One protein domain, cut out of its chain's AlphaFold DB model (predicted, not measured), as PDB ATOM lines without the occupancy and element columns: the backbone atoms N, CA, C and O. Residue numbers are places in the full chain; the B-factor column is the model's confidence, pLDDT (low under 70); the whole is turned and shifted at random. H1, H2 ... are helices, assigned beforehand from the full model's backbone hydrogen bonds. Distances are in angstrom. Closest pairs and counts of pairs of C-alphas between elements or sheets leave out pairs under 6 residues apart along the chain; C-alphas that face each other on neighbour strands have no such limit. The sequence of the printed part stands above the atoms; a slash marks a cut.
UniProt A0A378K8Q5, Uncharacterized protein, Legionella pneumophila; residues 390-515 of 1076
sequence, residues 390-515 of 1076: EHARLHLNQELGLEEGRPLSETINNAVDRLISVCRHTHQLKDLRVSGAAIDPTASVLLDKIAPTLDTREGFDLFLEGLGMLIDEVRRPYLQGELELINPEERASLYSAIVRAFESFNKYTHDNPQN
ATOM      1  N   GLU A 390     240.338 308.928 264.312       89.50
ATOM      2  CA  GLU A 390     239.422 309.254 265.408       89.50
ATOM      3  C   GLU A 390     239.066 310.746 265.409       89.50
ATOM      4  O   GLU A 390     237.888 311.087 265.517       89.50
ATOM      5  N   HIS A 391     240.056 311.624 265.223       92.00
ATOM      6  CA  HIS A 391     239.821 313.059 265.063       92.00
ATOM      7  C   HIS A 391     238.927 313.336 263.841       92.00
ATOM      8  O   HIS A 391     237.923 314.034 263.968       92.00
ATOM      9  N   ALA A 392     239.223 312.723 262.686       91.75
ATOM     10  CA  ALA A 392     238.403 312.880 261.481       91.75
ATOM     11  C   ALA A 392     236.935 312.466 261.706       91.75
ATOM     12  O   ALA A 392     236.023 313.153 261.250       91.75
ATOM     13  N   ARG A 393     236.695 311.382 262.459       89.06
ATOM     14  CA  ARG A 393     235.345 310.890 262.774       89.06
ATOM     15  C   ARG A 393     234.580 311.850 263.673       89.06
ATOM     16  O   ARG A 393     233.417 312.131 263.413       89.06
ATOM     17  N   LEU A 394     235.223 312.339 264.733       88.94
ATOM     18  CA  LEU A 394     234.610 313.307 265.645       88.94
ATOM     19  C   LEU A 394     234.255 314.602 264.906       88.94
ATOM     20  O   LEU A 394     233.149 315.110 265.070       88.94
ATOM     21  N   HIS A 395     235.149 315.072 264.033       90.38
ATOM     22  CA  HIS A 395     234.907 316.240 263.188       90.38
ATOM     23  C   HIS A 395     233.750 316.022 262.211       90.38
ATOM     24  O   HIS A 395     232.869 316.872 262.119       90.38
ATOM     25  N   LEU A 396     233.705 314.874 261.524       88.81
ATOM     26  CA  LEU A 396     232.595 314.539 260.630       88.81
ATOM     27  C   LEU A 396     231.265 314.517 261.388       88.81
ATOM     28  O   LEU A 396     230.305 315.129 260.941       88.81
ATOM     29  N   ASN A 397     231.208 313.866 262.551       86.50
ATOM     30  CA  ASN A 397     229.984 313.800 263.348       86.50
ATOM     31  C   ASN A 397     229.476 315.193 263.752       86.50
ATOM     32  O   ASN A 397     228.270 315.439 263.699       86.50
ATOM     33  N   GLN A 398     230.389 316.104 264.105       85.69
ATOM     34  CA  GLN A 398     230.056 317.497 264.395       85.69
ATOM     35  C   GLN A 398     229.508 318.216 263.149       85.69
ATOM     36  O   GLN A 398     228.467 318.865 263.222       85.69
ATOM     37  N   GLU A 399     230.163 318.073 261.988       87.00
ATOM     38  CA  GLU A 399     229.710 318.678 260.723       87.00
ATOM     39  C   GLU A 399     228.357 318.131 260.245       87.00
ATOM     40  O   GLU A 399     227.587 318.860 259.623       87.00
ATOM     41  N   LEU A 400     228.057 316.864 260.542       86.31
ATOM     42  CA  LEU A 400     226.761 316.243 260.259       86.31
ATOM     43  C   LEU A 400     225.675 316.645 261.270       86.31
ATOM     44  O   LEU A 400     224.514 316.307 261.069       86.31
ATOM     45  N   GLY A 401     226.022 317.368 262.341       78.75
ATOM     46  CA  GLY A 401     225.066 317.823 263.349       78.75
ATOM     47  C   GLY A 401     224.517 316.699 264.231       78.75
ATOM     48  O   GLY A 401     223.390 316.812 264.709       78.75
ATOM     49  N   LEU A 402     225.299 315.635 264.459       75.81
ATOM     50  CA  LEU A 402     224.978 314.513 265.359       75.81
ATOM     51  C   LEU A 402     225.101 314.887 266.857       75.81
ATOM     52  O   LEU A 402     225.460 314.057 267.692       75.81
ATOM     53  N   GLU A 403     224.856 316.152 267.194       67.25
ATOM     54  CA  GLU A 403     224.896 316.690 268.557       67.25
ATOM     55  C   GLU A 403     223.575 316.410 269.293       67.25
ATOM     56  O   GLU A 403     222.498 316.422 268.693       67.25
ATOM     57  N   GLU A 404     223.638 316.210 270.612       62.69
ATOM     58  CA  GLU A 404     222.438 316.055 271.440       62.69
ATOM     59  C   GLU A 404     221.608 317.354 271.461       62.69
ATOM     60  O   GLU A 404     222.139 318.448 271.655       62.69
ATOM     61  N   GLY A 405     220.287 317.234 271.287       67.12
ATOM     62  CA  GLY A 405     219.331 318.338 271.452       67.12
ATOM     63  C   GLY A 405     218.921 319.088 270.179       67.12
ATOM     64  O   GLY A 405     218.063 319.967 270.267       67.12
ATOM     65  N   ARG A 406     219.463 318.751 269.000       77.62
ATOM     66  CA  ARG A 406     218.952 319.279 267.719       77.62
ATOM     67  C   ARG A 406     217.773 318.449 267.193       77.62
ATOM     68  O   ARG A 406     217.793 317.225 267.331       77.62
ATOM     69  N   PRO A 407     216.764 319.070 266.551       86.56
ATOM     70  CA  PRO A 407     215.712 318.326 265.866       86.56
ATOM     71  C   PRO A 407     216.293 317.430 264.765       86.56
ATOM     72  O   PRO A 407     217.037 317.897 263.902       86.56
ATOM     73  N   LEU A 408     215.899 316.153 264.745       87.69
ATOM     74  CA  LEU A 408     216.432 315.160 263.803       87.69
ATOM     75  C   LEU A 408     216.247 315.566 262.329       87.69
ATOM     76  O   LEU A 408     217.103 315.293 261.491       87.69
ATOM     77  N   SER A 409     215.156 316.265 262.007       90.50
ATOM     78  CA  SER A 409     214.903 316.809 260.667       90.50
ATOM     79  C   SER A 409     215.968 317.821 260.228       90.50
ATOM     80  O   SER A 409     216.400 317.806 259.075       90.50
ATOM     81  N   GLU A 410     216.419 318.687 261.135       89.81
ATOM     82  CA  GLU A 410     217.477 319.663 260.876       89.81
ATOM     83  C   GLU A 410     218.833 318.966 260.726       89.81
ATOM     84  O   GLU A 410     219.569 319.252 259.781       89.81
ATOM     85  N   THR A 411     219.124 317.992 261.593       90.19
ATOM     86  CA  THR A 411     220.328 317.155 261.509       90.19
ATOM     87  C   THR A 411     220.422 316.438 260.160       90.19
ATOM     88  O   THR A 411     221.449 316.539 259.492       90.19
ATOM     89  N   ILE A 412     219.347 315.792 259.690       92.12
ATOM     90  CA  ILE A 412     219.322 315.124 258.376       92.12
ATOM     91  C   ILE A 412     219.552 316.127 257.244       92.12
ATOM     92  O   ILE A 412     220.362 315.876 256.357       92.12
ATOM     93  N   ASN A 413     218.867 317.270 257.269       92.06
ATOM     94  CA  ASN A 413     219.007 318.299 256.242       92.06
ATOM     95  C   ASN A 413     220.448 318.820 256.133       92.06
ATOM     96  O   ASN A 413     221.005 318.862 255.034       92.06
ATOM     97  N   ASN A 414     221.055 319.159 257.270       91.56
ATOM     98  CA  ASN A 414     222.439 319.620 257.341       91.56
ATOM     99  C   ASN A 414     223.414 318.528 256.880       91.56
ATOM    100  O   ASN A 414     224.322 318.795 256.091       91.56
ATOM    101  N   ALA A 415     223.190 317.284 257.313       92.38
ATOM    102  CA  ALA A 415     223.987 316.143 256.896       92.38
ATOM    103  C   ALA A 415     223.916 315.916 255.380       92.38
ATOM    104  O   ALA A 415     224.954 315.764 254.746       92.38
ATOM    105  N   VAL A 416     222.728 315.942 254.771       93.00
ATOM    106  CA  VAL A 416     222.554 315.762 253.318       93.00
ATOM    107  C   VAL A 416     223.339 316.813 252.539       93.00
ATOM    108  O   VAL A 416     224.108 316.461 251.641       93.00
ATOM    109  N   ASP A 417     223.205 318.089 252.907       92.75
ATOM    110  CA  ASP A 417     223.931 319.180 252.251       92.75
ATOM    111  C   ASP A 417     225.446 318.995 252.378       92.75
ATOM    112  O   ASP A 417     226.190 319.121 251.394       92.75
ATOM    113  N   ARG A 418     225.911 318.624 253.576       92.31
ATOM    114  CA  ARG A 418     227.327 318.385 253.828       92.31
ATOM    115  C   ARG A 418     227.859 317.189 253.042       92.31
ATOM    116  O   ARG A 418     228.889 317.318 252.382       92.31
ATOM    117  N   LEU A 419     227.165 316.055 253.061       92.50
ATOM    118  CA  LEU A 419     227.560 314.827 252.366       92.50
ATOM    119  C   LEU A 419     227.608 315.033 250.842       92.50
ATOM    120  O   LEU A 419     228.547 314.569 250.191       92.50
ATOM    121  N   ILE A 420     226.664 315.783 250.263       93.12
ATOM    122  CA  ILE A 420     226.705 316.163 248.840       93.12
ATOM    123  C   ILE A 420     227.909 317.063 248.547       93.12
ATOM    124  O   ILE A 420     228.585 316.876 247.529       93.12
ATOM    125  N   SER A 421     228.216 318.014 249.435       92.81
ATOM    126  CA  SER A 421     229.423 318.836 249.310       92.81
ATOM    127  C   SER A 421     230.690 317.975 249.324       92.81
ATOM    128  O   SER A 421     231.551 318.171 248.468       92.81
ATOM    129  N   VAL A 422     230.786 316.994 250.228       92.38
ATOM    130  CA  VAL A 422     231.919 316.055 250.287       92.38
ATOM    131  C   VAL A 422     232.016 315.233 248.999       92.38
ATOM    132  O   VAL A 422     233.108 315.099 248.447       92.38
ATOM    133  N   CYS A 423     230.894 314.739 248.461       91.62
ATOM    134  CA  CYS A 423     230.870 314.018 247.184       91.62
ATOM    135  C   CYS A 423     231.435 314.860 246.039       91.62
ATOM    136  O   CYS A 423     232.250 314.373 245.249       91.62
ATOM    137  N   ARG A 424     231.032 316.132 245.973       91.12
ATOM    138  CA  ARG A 424     231.501 317.084 244.965       91.12
ATOM    139  C   ARG A 424     232.990 317.366 245.103       91.12
ATOM    140  O   ARG A 424     233.722 317.234 244.126       91.12
ATOM    141  N   HIS A 425     233.437 317.716 246.306       92.00
ATOM    142  CA  HIS A 425     234.831 318.061 246.563       92.00
ATOM    143  C   HIS A 425     235.761 316.861 246.343       92.00
ATOM    144  O   HIS A 425     236.810 317.010 245.725       92.00
ATOM    145  N   THR A 426     235.347 315.652 246.736       89.69
ATOM    146  CA  THR A 426     236.115 314.416 246.498       89.69
ATOM    147  C   THR A 426     236.299 314.150 245.004       89.69
ATOM    148  O   THR A 426     237.396 313.810 244.563       89.69
ATOM    149  N   HIS A 427     235.248 314.334 244.198       86.88
ATOM    150  CA  HIS A 427     235.347 314.178 242.746       86.88
ATOM    151  C   HIS A 427     236.283 315.223 242.121       86.88
ATOM    152  O   HIS A 427     237.175 314.856 241.361       86.88
ATOM    153  N   GLN A 428     236.153 316.496 242.512       85.94
ATOM    154  CA  GLN A 428     237.015 317.581 242.029       85.94
ATOM    155  C   GLN A 428     238.490 317.364 242.401       85.94
ATOM    156  O   GLN A 428     239.370 317.571 241.569       85.94
ATOM    157  N   LEU A 429     238.776 316.889 243.617       85.50
ATOM    158  CA  LEU A 429     240.136 316.544 244.044       85.50
ATOM    159  C   LEU A 429     240.728 315.387 243.224       85.50
ATOM    160  O   LEU A 429     241.911 315.427 242.881       85.50
ATOM    161  N   LYS A 430     239.923 314.374 242.873       83.25
ATOM    162  CA  LYS A 430     240.360 313.282 241.989       83.25
ATOM    163  C   LYS A 430     240.676 313.787 240.580       83.25
ATOM    164  O   LYS A 430     241.738 313.456 240.052       83.25
ATOM    165  N   ASP A 431     239.822 314.630 240.009       79.00
ATOM    166  CA  ASP A 431     240.021 315.181 238.664       79.00
ATOM    167  C   ASP A 431     241.283 316.053 238.578       79.00
ATOM    168  O   ASP A 431     242.044 315.942 237.612       79.00
ATOM    169  N   LEU A 432     241.569 316.856 239.610       77.06
ATOM    170  CA  LEU A 432     242.798 317.658 239.708       77.06
ATOM    171  C   LEU A 432     244.064 316.794 239.687       77.06
ATOM    172  O   LEU A 432     245.049 317.148 239.039       77.06
ATOM    173  N   ARG A 433     244.044 315.638 240.358       76.12
ATOM    174  CA  ARG A 433     245.188 314.712 240.384       76.12
ATOM    175  C   ARG A 433     245.413 314.001 239.052       76.12
ATOM    176  O   ARG A 433     246.558 313.729 238.709       76.12
ATOM    177  N   VAL A 434     244.341 313.690 238.320       71.88
ATOM    178  CA  VAL A 434     244.408 312.950 237.047       71.88
ATOM    179  C   VAL A 434     244.752 313.864 235.870       71.88
ATOM    180  O   VAL A 434     245.512 313.471 234.988       71.88
ATOM    181  N   SER A 435     244.201 315.078 235.839       63.16
ATOM    182  CA  SER A 435     244.308 315.967 234.677       63.16
ATOM    183  C   SER A 435     245.627 316.741 234.598       63.16
ATOM    184  O   SER A 435     245.974 317.215 233.518       63.16
ATOM    185  N   GLY A 436     246.368 316.889 235.708       57.53
ATOM    186  CA  GLY A 436     247.618 317.668 235.762       57.53
ATOM    187  C   GLY A 436     247.467 319.135 235.325       57.53
ATOM    188  O   GLY A 436     248.466 319.828 235.134       57.53
ATOM    189  N   ALA A 437     246.232 319.600 235.127       52.69
ATOM    190  CA  ALA A 437     245.896 320.881 234.534       52.69
ATOM    191  C   ALA A 437     245.531 321.903 235.615       52.69
ATOM    192  O   ALA A 437     244.970 321.563 236.655       52.69
ATOM    193  N   ALA A 438     245.822 323.171 235.322       49.59
ATOM    194  CA  ALA A 438     245.542 324.343 236.145       49.59
ATOM    195  C   ALA A 438     244.035 324.671 236.224       49.59
ATOM    196  O   ALA A 438     243.598 325.729 235.777       49.59
ATOM    197  N   ILE A 439     243.221 323.757 236.752       55.31
ATOM    198  CA  ILE A 439     241.911 324.124 237.291       55.31
ATOM    199  C   ILE A 439     242.198 324.638 238.696       55.31
ATOM    200  O   ILE A 439     242.660 323.876 239.537       55.31
ATOM    201  N   ASP A 440     241.989 325.931 238.934       62.56
ATOM    202  CA  ASP A 440     242.160 326.510 240.265       62.56
ATOM    203  C   ASP A 440     240.991 326.006 241.136       62.56
ATOM    204  O   ASP A 440     239.837 326.361 240.858       62.56
ATOM    205  N   PRO A 441     241.214 325.097 242.109       68.19
ATOM    206  CA  PRO A 441     240.134 324.619 242.961       68.19
ATOM    207  C   PRO A 441     239.480 325.801 243.674       68.19
ATOM    208  O   PRO A 441     240.157 326.720 244.140       68.19
ATOM    209  N   THR A 442     238.153 325.778 243.806       76.56
ATOM    210  CA  THR A 442     237.472 326.796 244.610       76.56
ATOM    211  C   THR A 442     237.992 326.744 246.046       76.56
ATOM    212  O   THR A 442     238.325 325.675 246.564       76.56
ATOM    213  N   ALA A 443     238.008 327.890 246.734       76.44
ATOM    214  CA  ALA A 443     238.432 327.952 248.135       76.44
ATOM    215  C   ALA A 443     237.675 326.942 249.024       76.44
ATOM    216  O   ALA A 443     238.259 326.368 249.934       76.44
ATOM    217  N   SER A 444     236.403 326.651 248.715       82.31
ATOM    218  CA  SER A 444     235.600 325.642 249.420       82.31
ATOM    219  C   SER A 444     236.142 324.213 249.303       82.31
ATOM    220  O   SER A 444     236.010 323.452 250.254       82.31
ATOM    221  N   VAL A 445     236.752 323.845 248.169       83.06
ATOM    222  CA  VAL A 445     237.358 322.520 247.953       83.06
ATOM    223  C   VAL A 445     238.652 322.402 248.746       83.06
ATOM    224  O   VAL A 445     238.890 321.382 249.381       83.06
ATOM    225  N   LEU A 446     239.471 323.458 248.734       79.00
ATOM    226  CA  LEU A 446     240.740 323.500 249.466       79.00
ATOM    227  C   LEU A 446     240.554 323.521 250.988       79.00
ATOM    228  O   LEU A 446     241.427 323.055 251.714       79.00
ATOM    229  N   LEU A 447     239.444 324.084 251.467       85.00
ATOM    230  CA  LEU A 447     239.117 324.160 252.891       85.00
ATOM    231  C   LEU A 447     238.369 322.922 253.410       85.00
ATOM    232  O   LEU A 447     238.175 322.805 254.621       85.00
ATOM    233  N   ASP A 448     237.938 322.008 252.536       89.62
ATOM    234  CA  ASP A 448     237.240 320.795 252.960       89.62
ATOM    235  C   ASP A 448     238.215 319.811 253.611       89.62
ATOM    236  O   ASP A 448     238.995 319.136 252.940       89.62
ATOM    237  N   LYS A 449     238.137 319.706 254.940       91.44
ATOM    238  CA  LYS A 449     239.007 318.815 255.707       91.44
ATOM    239  C   LYS A 449     238.703 317.329 255.465       91.44
ATOM    240  O   LYS A 449     239.616 316.515 255.568       91.44
ATOM    241  N   ILE A 450     237.450 316.966 255.163       92.31
ATOM    242  CA  ILE A 450     236.976 315.571 255.073       92.31
ATOM    243  C   ILE A 450     237.228 314.975 253.691       92.31
ATOM    244  O   ILE A 450     237.667 313.830 253.605       92.31
ATOM    245  N   ALA A 451     236.980 315.721 252.614       91.25
ATOM    246  CA  ALA A 451     237.064 315.186 251.251       91.25
ATOM    247  C   ALA A 451     238.405 314.486 250.921       91.25
ATOM    248  O   ALA A 451     238.363 313.386 250.366       91.25
ATOM    249  N   PRO A 452     239.586 315.014 251.310       90.50
ATOM    250  CA  PRO A 452     240.855 314.318 251.101       90.50
ATOM    251  C   PRO A 452     240.935 312.965 251.822       90.50
ATOM    252  O   PRO A 452     241.539 312.029 251.306       90.50
ATOM    253  N   THR A 453     240.319 312.829 253.003       90.12
ATOM    254  CA  THR A 453     240.418 311.613 253.835       90.12
ATOM    255  C   THR A 453     239.835 310.375 253.147       90.12
ATOM    256  O   THR A 453     240.316 309.260 253.368       90.12
ATOM    257  N   LEU A 454     238.866 310.574 252.246       88.88
ATOM    258  CA  LEU A 454     238.155 309.518 251.518       88.88
ATOM    259  C   LEU A 454     238.986 308.849 250.414       88.88
ATOM    260  O   LEU A 454     238.514 307.920 249.762       88.88
ATOM    261  N   ASP A 455     240.227 309.290 250.205       84.06
ATOM    262  CA  ASP A 455     241.188 308.606 249.332       84.06
ATOM    263  C   ASP A 455     241.693 307.276 249.907       84.06
ATOM    264  O   ASP A 455     242.312 306.481 249.200       84.06
ATOM    265  N   THR A 456     241.444 307.036 251.194       86.81
ATOM    266  CA  THR A 456     241.827 305.814 251.907       86.81
ATOM    267  C   THR A 456     240.605 304.969 252.216       86.81
ATOM    268  O   THR A 456     239.500 305.493 252.364       86.81
ATOM    269  N   ARG A 457     240.806 303.654 252.356       86.06
ATOM    270  CA  ARG A 457     239.732 302.739 252.748       86.06
ATOM    271  C   ARG A 457     239.185 303.104 254.126       86.06
ATOM    272  O   ARG A 457     237.981 303.184 254.290       86.06
ATOM    273  N   GLU A 458     240.064 303.396 255.076       85.69
ATOM    274  CA  GLU A 458     239.717 303.774 256.446       85.69
ATOM    275  C   GLU A 458     238.883 305.059 256.486       85.69
ATOM    276  O   GLU A 458     237.909 305.137 257.230       85.69
ATOM    277  N   GLY A 459     239.224 306.058 255.664       86.69
ATOM    278  CA  GLY A 459     238.433 307.286 255.551       86.69
ATOM    279  C   GLY A 459     237.063 307.047 254.915       86.69
ATOM    280  O   GLY A 459     236.069 307.598 255.383       86.69
ATOM    281  N   PHE A 460     236.993 306.197 253.888       86.31
ATOM    282  CA  PHE A 460     235.729 305.801 253.267       86.31
ATOM    283  C   PHE A 460     234.829 305.007 254.229       86.31
ATOM    284  O   PHE A 460     233.646 305.318 254.351       86.31
ATOM    285  N   ASP A 461     235.390 304.040 254.955       85.19
ATOM    286  CA  ASP A 461     234.669 303.229 255.941       85.19
ATOM    287  C   ASP A 461     234.140 304.115 257.088       85.19
ATOM    288  O   ASP A 461     232.961 304.045 257.427       85.19
ATOM    289  N   LEU A 462     234.959 305.040 257.606       83.50
ATOM    290  CA  LEU A 462     234.557 306.046 258.603       83.50
ATOM    291  C   LEU A 462     233.388 306.914 258.126       83.50
ATOM    292  O   LEU A 462     232.486 307.245 258.897       83.50
ATOM    293  N   PHE A 463     233.399 307.297 256.854       85.50
ATOM    294  CA  PHE A 463     232.324 308.083 256.266       85.50
ATOM    295  C   PHE A 463     231.018 307.283 256.170       85.50
ATOM    296  O   PHE A 463     229.950 307.809 256.495       85.50
ATOM    297  N   LEU A 464     231.093 306.003 255.788       83.56
ATOM    298  CA  LEU A 464     229.934 305.108 255.790       83.56
ATOM    299  C   LEU A 464     229.408 304.833 257.205       83.56
ATOM    300  O   LEU A 464     228.193 304.765 257.377       83.56
ATOM    301  N   GLU A 465     230.274 304.737 258.219       82.31
ATOM    302  CA  GLU A 465     229.861 304.666 259.630       82.31
ATOM    303  C   GLU A 465     229.057 305.911 260.041       82.31
ATOM    304  O   GLU A 465     228.003 305.785 260.666       82.31
ATOM    305  N   GLY A 466     229.515 307.108 259.651       81.62
ATOM    306  CA  GLY A 466     228.803 308.372 259.874       81.62
ATOM    307  C   GLY A 466     227.392 308.373 259.281       81.62
ATOM    308  O   GLY A 466     226.422 308.722 259.958       81.62
ATOM    309  N   LEU A 467     227.265 307.913 258.033       86.38
ATOM    310  CA  LEU A 467     225.974 307.728 257.369       86.38
ATOM    311  C   LEU A 467     225.107 306.674 258.078       86.38
ATOM    312  O   LEU A 467     223.910 306.888 258.259       86.38
ATOM    313  N   GLY A 468     225.700 305.553 258.495       86.69
ATOM    314  CA  GLY A 468     225.009 304.483 259.215       86.69
ATOM    315  C   GLY A 468     224.400 304.961 260.533       86.69
ATOM    316  O   GLY A 468     223.242 304.658 260.808       86.69
ATOM    317  N   MET A 469     225.130 305.780 261.299       83.44
ATOM    318  CA  MET A 469     224.612 306.392 262.529       83.44
ATOM    319  C   MET A 469     223.379 307.261 262.252       83.44
ATOM    320  O   MET A 469     222.366 307.095 262.923       83.44
ATOM    321  N   LEU A 470     223.422 308.125 261.229       85.06
ATOM    322  CA  LEU A 470     222.270 308.947 260.828       85.06
ATOM    323  C   LEU A 470     221.055 308.102 260.424       85.06
ATOM    324  O   LEU A 470     219.928 308.411 260.806       85.06
ATOM    325  N   ILE A 471     221.278 307.028 259.660       89.38
ATOM    326  CA  ILE A 471     220.214 306.097 259.268       89.38
ATOM    327  C   ILE A 471     219.601 305.441 260.513       89.38
ATOM    328  O   ILE A 471     218.378 305.335 260.610       89.38
ATOM    329  N   ASP A 472     220.423 305.031 261.479       87.44
ATOM    330  CA  ASP A 472     219.967 304.376 262.705       87.44
ATOM    331  C   ASP A 472     219.189 305.298 263.655       87.44
ATOM    332  O   ASP A 472     218.343 304.794 264.401       87.44
ATOM    333  N   GLU A 473     219.419 306.615 263.616       85.38
ATOM    334  CA  GLU A 473     218.604 307.614 264.333       85.38
ATOM    335  C   GLU A 473     217.167 307.703 263.788       85.38
ATOM    336  O   GLU A 473     216.240 308.019 264.528       85.38
ATOM    337  N   VAL A 474     216.941 307.361 262.515       87.75
ATOM    338  CA  VAL A 474     215.590 307.279 261.923       87.75
ATOM    339  C   VAL A 474     215.014 305.868 262.055       87.75
ATOM    340  O   VAL A 474     213.847 305.681 262.415       87.75
ATOM    341  N   ARG A 475     215.834 304.852 261.763       89.38
ATOM    342  CA  ARG A 475     215.415 303.449 261.685       89.38
ATOM    343  C   ARG A 475     214.921 302.921 263.026       89.38
ATOM    344  O   ARG A 475     213.887 302.254 263.058       89.38
ATOM    345  N   ARG A 476     215.649 303.181 264.121       87.75
ATOM    346  CA  ARG A 476     215.315 302.631 265.448       87.75
ATOM    347  C   ARG A 476     213.943 303.124 265.937       87.75
ATOM    348  O   ARG A 476     213.072 302.260 266.094       87.75
ATOM    349  N   PRO A 477     213.674 304.445 266.017       85.19
ATOM    350  CA  PRO A 477     212.360 304.939 266.428       85.19
ATOM    351  C   PRO A 477     211.223 304.465 265.513       85.19
ATOM    352  O   PRO A 477     210.140 304.127 265.991       85.19
ATOM    353  N   TYR A 478     211.455 304.373 264.196       86.81
ATOM    354  CA  TYR A 478     210.453 303.860 263.252       86.81
ATOM    355  C   TYR A 478     210.095 302.388 263.524       86.81
ATOM    356  O   TYR A 478     208.919 302.020 263.604       86.81
ATOM    357  N   LEU A 479     211.106 301.530 263.702       85.31
ATOM    358  CA  LEU A 479     210.912 300.100 263.964       85.31
ATOM    359  C   LEU A 479     210.343 299.804 265.357       85.31
ATOM    360  O   LEU A 479     209.816 298.703 265.558       85.31
ATOM    361  N   GLN A 480     210.479 300.741 266.295       82.88
ATOM    362  CA  GLN A 480     209.943 300.666 267.656       82.88
ATOM    363  C   GLN A 480     208.566 301.336 267.797       82.88
ATOM    364  O   GLN A 480     207.907 301.142 268.813       82.88
ATOM    365  N   GLY A 481     208.091 302.059 266.774       76.75
ATOM    366  CA  GLY A 481     206.827 302.806 266.829       76.75
ATOM    367  C   GLY A 481     206.914 304.105 267.637       76.75
ATOM    368  O   GLY A 481     205.905 304.756 267.874       76.75
ATOM    369  N   GLU A 482     208.116 304.520 268.033       80.00
ATOM    370  CA  GLU A 482     208.348 305.711 268.857       80.00
ATOM    371  C   GLU A 482     208.087 307.009 268.083       80.00
ATOM    372  O   GLU A 482     207.753 308.027 268.680       80.00
ATOM    373  N   LEU A 483     208.136 306.971 266.745       73.81
ATOM    374  CA  LEU A 483     207.780 308.120 265.902       73.81
ATOM    375  C   LEU A 483     206.303 308.535 266.020       73.81
ATOM    376  O   LEU A 483     205.949 309.642 265.620       73.81
ATOM    377  N   GLU A 484     205.431 307.670 266.545       68.44
ATOM    378  CA  GLU A 484     204.025 308.002 266.810       68.44
ATOM    379  C   GLU A 484     203.850 308.843 268.084       68.44
ATOM    380  O   GLU A 484     202.839 309.527 268.222       68.44
ATOM    381  N   LEU A 485     204.843 308.827 268.981       68.31
ATOM    382  CA  LEU A 485     204.870 309.600 270.228       68.31
ATOM    383  C   LEU A 485     205.400 311.027 270.026       68.31
ATOM    384  O   LEU A 485     205.310 311.860 270.928       68.31
ATOM    385  N   ILE A 486     205.960 311.303 268.848       74.94
ATOM    386  CA  ILE A 486     206.497 312.604 268.458       74.94
ATOM    387  C   ILE A 486     205.350 313.529 268.025       74.94
ATOM    388  O   ILE A 486     204.362 313.088 267.431       74.94
ATOM    389  N   ASN A 487     205.491 314.832 268.288       83.00
ATOM    390  CA  ASN A 487     204.557 315.855 267.816       83.00
ATOM    391  C   ASN A 487     204.310 315.712 266.289       83.00
ATOM    392  O   ASN A 487     205.274 315.596 265.526       83.00
ATOM    393  N   PRO A 488     203.049 315.754 265.802       85.19
ATOM    394  CA  PRO A 488     202.732 315.711 264.373       85.19
ATOM    395  C   PRO A 488     203.552 316.659 263.482       85.19
ATOM    396  O   PRO A 488     203.916 316.269 262.370       85.19
ATOM    397  N   GLU A 489     203.865 317.870 263.951       86.56
ATOM    398  CA  GLU A 489     204.675 318.848 263.204       86.56
ATOM    399  C   GLU A 489     206.133 318.393 263.044       86.56
ATOM    400  O   GLU A 489     206.719 318.484 261.959       86.56
ATOM    401  N   GLU A 490     206.715 317.840 264.107       85.25
ATOM    402  CA  GLU A 490     208.071 317.289 264.100       85.25
ATOM    403  C   GLU A 490     208.147 316.041 263.216       85.25
ATOM    404  O   GLU A 490     209.074 315.902 262.417       85.25
ATOM    405  N   ARG A 491     207.126 315.176 263.266       84.88
ATOM    406  CA  ARG A 491     207.018 313.998 262.397       84.88
ATOM    407  C   ARG A 491     206.934 314.378 260.914       84.88
ATOM    408  O   ARG A 491     207.608 313.762 260.089       84.88
ATOM    409  N   ALA A 492     206.145 315.396 260.565       87.56
ATOM    410  CA  ALA A 492     206.049 315.901 259.192       87.56
ATOM    411  C   ALA A 492     207.372 316.524 258.708       87.56
ATOM    412  O   ALA A 492     207.785 316.319 257.561       87.56
ATOM    413  N   SER A 493     208.065 317.240 259.596       91.31
ATOM    414  CA  SER A 493     209.383 317.816 259.318       91.31
ATOM    415  C   SER A 493     210.436 316.730 259.090       91.31
ATOM    416  O   SER A 493     211.242 316.835 258.165       91.31
ATOM    417  N   LEU A 494     210.407 315.661 259.891       90.75
ATOM    418  CA  LEU A 494     211.289 314.504 259.742       90.75
ATOM    419  C   LEU A 494     211.053 313.788 258.409       90.75
ATOM    420  O   LEU A 494     212.005 313.549 257.668       90.75
ATOM    421  N   TYR A 495     209.792 313.505 258.073       89.69
ATOM    422  CA  TYR A 495     209.436 312.906 256.786       89.69
ATOM    423  C   TYR A 495     209.941 313.749 255.603       89.69
ATOM    424  O   TYR A 495     210.595 313.225 254.703       89.69
ATOM    425  N   SER A 496     209.731 315.068 255.647       92.25
ATOM    426  CA  SER A 496     210.203 315.986 254.601       92.25
ATOM    427  C   SER A 496     211.730 315.973 254.449       92.25
ATOM    428  O   SER A 496     212.241 316.014 253.329       92.25
ATOM    429  N   ALA A 497     212.473 315.879 255.557       94.06
ATOM    430  CA  ALA A 497     213.931 315.784 255.526       94.06
ATOM    431  C   ALA A 497     214.414 314.468 254.885       94.06
ATOM    432  O   ALA A 497     215.362 314.478 254.098       94.06
ATOM    433  N   ILE A 498     213.737 313.348 255.163       93.25
ATOM    434  CA  ILE A 498     214.033 312.045 254.545       93.25
ATOM    435  C   ILE A 498     213.765 312.092 253.036       93.25
ATOM    436  O   ILE A 498     214.631 311.698 252.257       93.25
ATOM    437  N   VAL A 499     212.610 312.618 252.610       93.62
ATOM    438  CA  VAL A 499     212.280 312.782 251.181       93.62
ATOM    439  C   VAL A 499     213.366 313.584 250.471       93.62
ATOM    440  O   VAL A 499     213.937 313.122 249.483       93.62
ATOM    441  N   ARG A 500     213.734 314.740 251.036       94.94
ATOM    442  CA  ARG A 500     214.800 315.583 250.492       94.94
ATOM    443  C   ARG A 500     216.129 314.834 250.381       94.94
ATOM    444  O   ARG A 500     216.845 315.046 249.404       94.94
ATOM    445  N   ALA A 501     216.481 313.985 251.349       94.44
ATOM    446  CA  ALA A 501     217.709 313.196 251.300       94.44
ATOM    447  C   ALA A 501     217.751 312.302 250.051       94.44
ATOM    448  O   ALA A 501     218.692 312.395 249.258       94.44
ATOM    449  N   PHE A 502     216.703 311.499 249.832       95.19
ATOM    450  CA  PHE A 502     216.596 310.629 248.657       95.19
ATOM    451  C   PHE A 502     216.568 311.434 247.356       95.19
ATOM    452  O   PHE A 502     217.336 311.134 246.445       95.19
ATOM    453  N   GLU A 503     215.754 312.489 247.268       94.31
ATOM    454  CA  GLU A 503     215.687 313.354 246.082       94.31
ATOM    455  C   GLU A 503     217.048 313.972 245.739       94.31
ATOM    456  O   GLU A 503     217.463 313.973 244.576       94.31
ATOM    457  N   SER A 504     217.771 314.464 246.747       95.44
ATOM    458  CA  SER A 504     219.049 315.147 246.546       95.44
ATOM    459  C   SER A 504     220.134 314.186 246.059       95.44
ATOM    460  O   SER A 504     220.868 314.522 245.126       95.44
ATOM    461  N   PHE A 505     220.216 312.973 246.619       95.25
ATOM    462  CA  PHE A 505     221.176 311.961 246.160       95.25
ATOM    463  C   PHE A 505     220.780 311.320 244.827       95.25
ATOM    464  O   PHE A 505     221.658 311.115 243.987       95.25
ATOM    465  N   ASN A 506     219.492 311.068 244.577       93.81
ATOM    466  CA  ASN A 506     219.005 310.593 243.276       93.81
ATOM    467  C   ASN A 506     219.347 311.596 242.168       93.81
ATOM    468  O   ASN A 506     219.937 311.230 241.153       93.81
ATOM    469  N   LYS A 507     219.058 312.884 242.388       94.75
ATOM    470  CA  LYS A 507     219.405 313.943 241.436       94.75
ATOM    471  C   LYS A 507     220.915 314.046 241.233       94.75
ATOM    472  O   LYS A 507     221.387 314.046 240.101       94.75
ATOM    473  N   TYR A 508     221.691 314.097 242.318       95.44
ATOM    474  CA  TYR A 508     223.139 314.276 242.221       95.44
ATOM    475  C   TYR A 508     223.839 313.101 241.521       95.44
ATOM    476  O   TYR A 508     224.744 313.328 240.719       95.44
ATOM    477  N   THR A 509     223.422 311.860 241.792       93.88
ATOM    478  CA  THR A 509     223.961 310.658 241.128       93.88
ATOM    479  C   THR A 509     223.550 310.562 239.661       93.88
ATOM    480  O   THR A 509     224.365 310.133 238.846       93.88
ATOM    481  N   HIS A 510     222.337 311.004 239.309       93.06
ATOM    482  CA  HIS A 510     221.900 311.128 237.917       93.06
ATOM    483  C   HIS A 510     222.747 312.146 237.140       93.06
ATOM    484  O   HIS A 510     223.227 311.841 236.050       93.06
ATOM    485  N   ASP A 511     222.980 313.322 237.729       94.06
ATOM    486  CA  ASP A 511     223.768 314.397 237.115       94.06
ATOM    487  C   ASP A 511     225.278 314.072 237.068       94.06
ATOM    488  O   ASP A 511     226.007 314.615 236.238       94.06
ATOM    489  N   ASN A 512     225.770 313.193 237.955       91.38
ATOM    490  CA  ASN A 512     227.193 312.849 238.104       91.38
ATOM    491  C   ASN A 512     227.414 311.322 238.163       91.38
ATOM    492  O   ASN A 512     227.884 310.800 239.183       91.38
ATOM    493  N   PRO A 513     227.124 310.576 237.079       90.12
ATOM    494  CA  PRO A 513     227.145 309.111 237.064       90.12
ATOM    495  C   PRO A 513     228.538 308.491 237.246       90.12
ATOM    496  O   PRO A 513     228.650 307.281 237.397       90.12
ATOM    497  N   GLN A 514     229.610 309.273 237.228       86.81
ATOM    498  CA  GLN A 514     230.984 308.849 237.508       86.81
ATOM    499  C   GLN A 514     231.355 308.922 239.002       86.81
ATOM    500  O   GLN A 514     232.423 308.457 239.399       86.81
ATOM    501  N   ASN A 515     230.506 309.522 239.845       88.81
ATOM    502  CA  ASN A 515     230.790 309.699 241.267       88.81
ATOM    503  C   ASN A 515     230.415 308.444 242.078       88.81
ATOM    504  O   ASN A 515     229.295 308.303 242.569       88.81
TER     505      ASN A 515
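AT A GLANCE: This is residues 390 to 515 of the 1076 residues of an uncharacterized protein of Legionella pneumophila (UniProt A0A378K8Q5). Find three long helices lengthwise in an elongated body: H2 and H6 side by side, running the same way, and H5 running back near H2. H1 slants over H5, and the small H3 and H4 pack on H2. The printed part has 126 residues with six named helices, H1 to H6, all helix; only just compact, close to loose, with a radius of gyration of the C-alphas of 16.4 A and spans of 55 by 32 by 23 A.

IN THESE COORDINATES: Find C-alpha 390 at (239.422, 309.254, 265.408), where H1, residues 390 to 399, begins. H2, 408 to 435, runs 40.3 A; H3, 443 to 446, and H4, 451 to 455, follow. H5, 457 to 480, has a kink of 32 degrees near residue 471; H6, 488 to 511, ends at (223.768, 314.397, 237.115).

HOW THE PARTS SIT: Residues 408 to 420 of H2, the hub, touch H6, the closest C-alphas being Ser 409 and Leu 494, 4.4 A. Every O i to N i+4 pair is within hydrogen-bond range in H1, H2 and H6; 18 of 20 in H5; 0 of 1 in H4, with 2 of 2 O i to N i+3.

THE WHOLE: Residues 433 to 438 stand free; pLDDT is under 70 at 403 to 405, 435 to 441 and 484 to 485. The printed part has no cut.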